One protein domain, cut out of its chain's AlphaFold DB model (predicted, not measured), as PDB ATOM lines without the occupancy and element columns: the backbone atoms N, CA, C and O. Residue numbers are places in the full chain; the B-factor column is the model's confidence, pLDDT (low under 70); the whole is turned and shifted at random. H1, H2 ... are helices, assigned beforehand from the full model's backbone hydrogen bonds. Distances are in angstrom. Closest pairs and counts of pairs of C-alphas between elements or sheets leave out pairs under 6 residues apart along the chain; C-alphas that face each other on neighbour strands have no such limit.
ATOM      1  N   ALA A  25     -10.552  44.030 -11.153       91.19
ATOM      2  CA  ALA A  25      -9.370  43.627 -11.893       91.19
ATOM      3  C   ALA A  25      -8.440  42.824 -10.981       91.19
ATOM      4  O   ALA A  25      -8.237  43.188  -9.824       91.19
ATOM      5  N   ASP A  26      -7.809  41.782 -11.516       89.00
ATOM      6  CA  ASP A  26      -6.984  40.888 -10.699       89.00
ATOM      7  C   ASP A  26      -5.767  41.600 -10.090       89.00
ATOM      8  O   ASP A  26      -5.365  41.318  -8.967       89.00
ATOM      9  N   CYS A  27      -5.218  42.602 -10.783       87.81
ATOM     10  CA  CYS A  27      -3.993  43.310 -10.394       87.81
ATOM     11  C   CYS A  27      -4.092  44.193  -9.135       87.81
ATOM     12  O   CYS A  27      -3.097  44.822  -8.751       87.81
ATOM     13  N   ILE A  28      -5.271  44.274  -8.515       89.25
ATOM     14  CA  ILE A  28      -5.489  44.934  -7.219       89.25
ATOM     15  C   ILE A  28      -5.804  43.937  -6.090       89.25
ATOM     16  O   ILE A  28      -6.097  44.366  -4.977       89.25
ATOM     17  N   MET A  29      -5.759  42.630  -6.356       86.44
ATOM     18  CA  MET A  29      -5.851  41.599  -5.320       86.44
ATOM     19  C   MET A  29      -4.492  41.401  -4.634       86.44
ATOM     20  O   MET A  29      -3.457  41.487  -5.294       86.44
ATOM     21  N   GLU A  30      -4.486  41.124  -3.325       76.62
ATOM     22  CA  GLU A  30      -3.252  40.940  -2.534       76.62
ATOM     23  C   GLU A  30      -2.394  39.766  -3.045       76.62
ATOM     24  O   GLU A  30      -1.166  39.804  -2.982       76.62
ATOM     25  N   ASP A  31      -3.042  38.754  -3.616       80.62
ATOM     26  CA  ASP A  31      -2.445  37.487  -4.036       80.62
ATOM     27  C   ASP A  31      -1.961  37.514  -5.501       80.62
ATOM     28  O   ASP A  31      -1.473  36.506  -6.018       80.62
ATOM     29  N   TYR A  32      -2.132  38.644  -6.200       82.00
ATOM     30  CA  TYR A  32      -1.879  38.748  -7.635       82.00
ATOM     31  C   TYR A  32      -0.628  39.575  -7.938       82.00
ATOM     32  O   TYR A  32      -0.618  40.802  -7.840       82.00
ATOM     33  N   GLY A  33       0.427  38.901  -8.393       80.00
ATOM     34  CA  GLY A  33       1.619  39.564  -8.916       80.00
ATOM     35  C   GLY A  33       1.378  40.122 -10.319       80.00
ATOM     36  O   GLY A  33       1.071  39.371 -11.244       80.00
ATOM     37  N   CYS A  34       1.551  41.432 -10.504       86.62
ATOM     38  CA  CYS A  34       1.478  42.077 -11.814       86.62
ATOM     39  C   CYS A  34       2.840  42.672 -12.193       86.62
ATOM     40  O   CYS A  34       3.325  43.588 -11.539       86.62
ATOM     41  N   GLU A  35       3.432  42.216 -13.300       88.12
ATOM     42  CA  GLU A  35       4.738  42.711 -13.779       88.12
ATOM     43  C   GLU A  35       4.745  44.219 -14.077       88.12
ATOM     44  O   GLU A  35       5.784  44.870 -14.022       88.12
ATOM     45  N   ASN A  36       3.574  44.788 -14.374       86.38
ATOM     46  CA  ASN A  36       3.419  46.206 -14.682       86.38
ATOM     47  C   ASN A  36       3.057  47.059 -13.457       86.38
ATOM     48  O   ASN A  36       2.829  48.256 -13.618       86.38
ATOM     49  N   GLU A  37       2.965  46.480 -12.258       82.25
ATOM     50  CA  GLU A  37       2.425  47.147 -11.068       82.25
ATOM     51  C   GLU A  37       3.097  48.490 -10.757       82.25
ATOM     52  O   GLU A  37       2.393  49.481 -10.562       82.25
ATOM     53  N   GLU A  38       4.431  48.551 -10.797       81.50
ATOM     54  CA  GLU A  38       5.195  49.761 -10.458       81.50
ATOM     55  C   GLU A  38       4.933  50.946 -11.405       81.50
ATOM     56  O   GLU A  38       5.088  52.099 -11.008       81.50
ATOM     57  N   ASN A  39       4.506  50.687 -12.646       87.44
ATOM     58  CA  ASN A  39       4.316  51.714 -13.678       87.44
ATOM     59  C   ASN A  39       2.862  51.807 -14.182       87.44
ATOM     60  O   ASN A  39       2.562  52.551 -15.120       87.44
ATOM     61  N   CYS A  40       1.934  51.065 -13.573       91.19
ATOM     62  CA  CYS A  40       0.540  51.001 -13.999       91.19
ATOM     63  C   CYS A  40      -0.285  52.136 -13.378       91.19
ATOM     64  O   CYS A  40      -0.962  51.966 -12.367       91.19
ATOM     65  N   ILE A  41      -0.287  53.308 -14.020       92.19
ATOM     66  CA  ILE A  41      -1.072  54.477 -13.571       92.19
ATOM     67  C   ILE A  41      -2.573  54.146 -13.459       92.19
ATOM     68  O   ILE A  41      -3.267  54.654 -12.577       92.19
ATOM     69  N   THR A  42      -3.086  53.262 -14.319       92.19
ATOM     70  CA  THR A  42      -4.498  52.853 -14.303       92.19
ATOM     71  C   THR A  42      -4.861  52.003 -13.083       92.19
ATOM     72  O   THR A  42      -6.038  51.962 -12.728       92.19
ATOM     73  N   LYS A  43      -3.889  51.410 -12.369       91.19
ATOM     74  CA  LYS A  43      -4.125  50.718 -11.089       91.19
ATOM     75  C   LYS A  43      -4.812  51.631 -10.071       91.19
ATOM     76  O   LYS A  43      -5.707  51.185  -9.361       91.19
ATOM     77  N   LEU A  44      -4.480  52.924 -10.064       91.06
ATOM     78  CA  LEU A  44      -5.129  53.915  -9.198       91.06
ATOM     79  C   LEU A  44      -6.627  54.066  -9.488       91.06
ATOM     80  O   LEU A  44      -7.413  54.305  -8.574       91.06
ATOM     81  N   VAL A  45      -7.028  53.932 -10.754       94.19
ATOM     82  CA  VAL A  45      -8.440  53.967 -11.149       94.19
ATOM     83  C   VAL A  45      -9.142  52.704 -10.658       94.19
ATOM     84  O   VAL A  45     -10.212  52.804 -10.070       94.19
ATOM     85  N   TRP A  46      -8.518  51.534 -10.824       93.88
ATOM     86  CA  TRP A  46      -9.076  50.263 -10.353       93.88
ATOM     87  C   TRP A  46      -9.268  50.217  -8.837       93.88
ATOM     88  O   TRP A  46     -10.320  49.774  -8.385       93.88
ATOM     89  N   ILE A  47      -8.308  50.740  -8.067       92.56
ATOM     90  CA  ILE A  47      -8.430  50.874  -6.607       92.56
ATOM     91  C   ILE A  47      -9.651  51.732  -6.258       92.56
ATOM     92  O   ILE A  47     -10.514  51.287  -5.513       92.56
ATOM     93  N   LYS A  48      -9.790  52.913  -6.874       95.88
ATOM     94  CA  LYS A  48     -10.941  53.796  -6.625       95.88
ATOM     95  C   LYS A  48     -12.280  53.137  -6.954       95.88
ATOM     96  O   LYS A  48     -13.236  53.328  -6.214       95.88
ATOM     97  N   ILE A  49     -12.359  52.381  -8.052       96.44
ATOM     98  CA  ILE A  49     -13.589  51.663  -8.419       96.44
ATOM     99  C   ILE A  49     -13.907  50.596  -7.370       96.44
ATOM    100  O   ILE A  49     -15.052  50.514  -6.936       96.44
ATOM    101  N   LYS A  50     -12.911  49.808  -6.946       94.94
ATOM    102  CA  LYS A  50     -13.091  48.802  -5.893       94.94
ATOM    103  C   LYS A  50     -13.593  49.443  -4.599       94.94
ATOM    104  O   LYS A  50     -14.590  48.980  -4.061       94.94
ATOM    105  N   ASP A  51     -12.954  50.523  -4.153       95.94
ATOM    106  CA  ASP A  51     -13.340  51.226  -2.925       95.94
ATOM    107  C   ASP A  51     -14.791  51.725  -2.998       95.94
ATOM    108  O   ASP A  51     -15.548  51.563  -2.046       95.94
ATOM    109  N   SER A  52     -15.213  52.271  -4.146       97.38
ATOM    110  CA  SER A  52     -16.604  52.696  -4.350       97.38
ATOM    111  C   SER A  52     -17.591  51.529  -4.375       97.38
ATOM    112  O   SER A  52     -18.710  51.675  -3.890       97.38
ATOM    113  N   ILE A  53     -17.214  50.377  -4.939       96.81
ATOM    114  CA  ILE A  53     -18.053  49.172  -4.893       96.81
ATOM    115  C   ILE A  53     -18.216  48.716  -3.447       96.81
ATOM    116  O   ILE A  53     -19.349  48.520  -3.016       96.81
ATOM    117  N   ASP A  54     -17.108  48.586  -2.710       96.69
ATOM    118  CA  ASP A  54     -17.106  48.166  -1.308       96.69
ATOM    119  C   ASP A  54     -17.973  49.091  -0.449       96.69
ATOM    120  O   ASP A  54     -18.843  48.610   0.274       96.69
ATOM    121  N   GLU A  55     -17.808  50.409  -0.591       98.19
ATOM    122  CA  GLU A  55     -18.612  51.404   0.125       98.19
ATOM    123  C   GLU A  55     -20.111  51.226  -0.146       98.19
ATOM    124  O   GLU A  55     -20.916  51.215   0.787       98.19
ATOM    125  N   VAL A  56     -20.502  51.028  -1.410       98.06
ATOM    126  CA  VAL A  56     -21.912  50.849  -1.775       98.06
ATOM    127  C   VAL A  56     -22.474  49.567  -1.174       98.06
ATOM    128  O   VAL A  56     -23.521  49.609  -0.529       98.06
ATOM    129  N   VAL A  57     -21.810  48.426  -1.357       97.88
ATOM    130  CA  VAL A  57     -22.366  47.138  -0.910       97.88
ATOM    131  C   VAL A  57     -22.347  46.984   0.611       97.88
ATOM    132  O   VAL A  57     -23.192  46.274   1.154       97.88
ATOM    133  N   ASP A  58     -21.426  47.654   1.307       98.12
ATOM    134  CA  ASP A  58     -21.379  47.675   2.772       98.12
ATOM    135  C   ASP A  58     -22.349  48.686   3.387       98.12
ATOM    136  O   ASP A  58     -22.684  48.567   4.563       98.12
ATOM    137  N   SER A  59     -22.850  49.640   2.598       98.38
ATOM    138  CA  SER A  59     -23.873  50.593   3.042       98.38
ATOM    139  C   SER A  59     -25.301  50.033   3.049       98.38
ATOM    140  O   SER A  59     -26.201  50.693   3.560       98.38
ATOM    141  N   ILE A  60     -25.519  48.841   2.480       98.50
ATOM    142  CA  ILE A  60     -26.846  48.236   2.304       98.50
ATOM    143  C   ILE A  60     -26.923  46.944   3.114       98.50
ATOM    144  O   ILE A  60     -26.094  46.051   2.940       98.50
ATOM    145  N   THR A  61     -27.941  46.810   3.958       98.62
ATOM    146  CA  THR A  61     -28.216  45.608   4.755       98.62
ATOM    147  C   THR A  61     -29.287  44.721   4.123       98.62
ATOM    148  O   THR A  61     -30.051  45.148   3.254       98.62
ATOM    149  N   LEU A  62     -29.390  43.468   4.576       98.00
ATOM    150  CA  LEU A  62     -30.507  42.602   4.192       98.00
ATOM    151  C   LEU A  62     -31.857  43.175   4.646       98.00
ATOM    152  O   LEU A  62     -32.860  42.947   3.972       98.00
ATOM    153  N   GLN A  63     -31.890  43.928   5.752       98.31
ATOM    154  CA  GLN A  63     -33.101  44.623   6.185       98.31
ATOM    155  C   GLN A  63     -33.497  45.725   5.194       98.31
ATOM    156  O   GLN A  63     -34.659  45.780   4.802       98.31
ATOM    157  N   ASP A  64     -32.542  46.524   4.705       98.25
ATOM    158  CA  ASP A  64     -32.817  47.555   3.691       98.25
ATOM    159  C   ASP A  64     -33.414  46.943   2.413       98.25
ATOM    160  O   ASP A  64     -34.352  47.486   1.830       98.25
ATOM    161  N   MET A  65     -32.914  45.772   1.997       97.25
ATOM    162  CA  MET A  65     -33.462  45.045   0.845       97.25
ATOM    163  C   MET A  65     -34.904  44.576   1.074       97.25
ATOM    164  O   MET A  65     -35.722  44.644   0.153       97.25
ATOM    165  N   LEU A  66     -35.225  44.091   2.279       96.81
ATOM    166  CA  LEU A  66     -36.593  43.711   2.638       96.81
ATOM    167  C   LEU A  66     -37.513  44.930   2.616       96.81
ATOM    168  O   LEU A  66     -38.578  44.874   1.998       96.81
ATOM    169  N   ASP A  67     -37.084  46.032   3.224       97.38
ATOM    170  CA  ASP A  67     -37.853  47.270   3.279       97.38
ATOM    171  C   ASP A  67     -38.130  47.822   1.875       97.38
ATOM    172  O   ASP A  67     -39.236  48.287   1.602       97.38
ATOM    173  N   GLU A  68     -37.161  47.738   0.960       95.81
ATOM    174  CA  GLU A  68     -37.338  48.167  -0.429       95.81
ATOM    175  C   GLU A  68     -38.256  47.227  -1.220       95.81
ATOM    176  O   GLU A  68     -39.109  47.692  -1.976       95.81
ATOM    177  N   SER A  69     -38.167  45.912  -0.989       94.19
ATOM    178  CA  SER A  69     -39.035  44.929  -1.653       94.19
ATOM    179  C   SER A  69     -40.524  45.109  -1.338       94.19
ATOM    180  O   SER A  69     -41.367  44.714  -2.136       94.19
ATOM    181  N   ILE A  70     -40.847  45.708  -0.186       88.62
ATOM    182  CA  ILE A  70     -42.221  45.967   0.266       88.62
ATOM    183  C   ILE A  70     -42.767  47.291  -0.300       88.62
ATOM    184  O   ILE A  70     -43.982  47.475  -0.369       88.62
ATOM    185  N   LYS A  71     -41.891  48.227  -0.691       81.12
ATOM    186  CA  LYS A  71     -42.290  49.509  -1.302       81.12
ATOM    187  C   LYS A  71     -42.661  49.376  -2.782       81.12
ATOM    188  O   LYS A  71     -43.354  50.259  -3.291       81.12
ATOM    189  N   MET A  72     -42.173  48.332  -3.457       56.34
ATOM    190  CA  MET A  72     -42.519  47.979  -4.842       56.34
ATOM    191  C   MET A  72     -43.887  47.302  -4.935       56.34
ATOM    192  O   MET A  72     -44.605  47.612  -5.914       56.34
TER     193      MET A  72
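What this domain is: This is residues 25 to 72 of the 72 residues of an uncharacterized protein of Clostridium sp. (UniProt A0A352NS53). A long, thin model: a wide loop of unnamed chain, residues 25 to 42, makes one end, the helix H1 leads away from it, and the shorter helix H2 follows at the far end. Residues 51 to 72, which include 51 to 58 of H1 and 62 to 71 of H2, stick out as a free arm that makes much of the length. The printed part has 48 residues with two named helices, H1 then H2, and no named strand; the class is all helix. It is extended, with a radius of gyration of the C-alphas of 16.4 A and spans of 49 by 19 by 14 A.

Where its parts are: The printed part begins with residues 25 to 42, 18 residues with no named element; C-alpha 25 is at (-9.370, 43.627, -11.893). H1 is residues 43 to 58, 22.3 A from first to last C-alpha, and begins with C-alpha 43 at (-4.125, 50.718, -11.089). H2 is residues 62 to 71, 14.7 A long by the same measure, and ends with C-alpha 71 at (-42.290, 49.509, -1.302).

How they stand to each other: H1 and H2 are joined by a tight link of 3 residues. The two helices are apart, with no C-alpha of the one within 8 A of the other. Residues 51 to 72 stand free: no C-alpha 8 or more residues away along the chain is within 10 A of theirs. In H1 every O i to N i+4 pair is within hydrogen-bond range; in H2 it is 5 of 6.

The domain as a whole: The two C-alphas farthest apart, those of Glu 35 and Lys 71, are 49.1 A apart. The printed part has no cut and ends at Met 72, the chain's last residue. The mean pLDDT of the printed part is 91.2, and residue 72 is the one printed residue under 70.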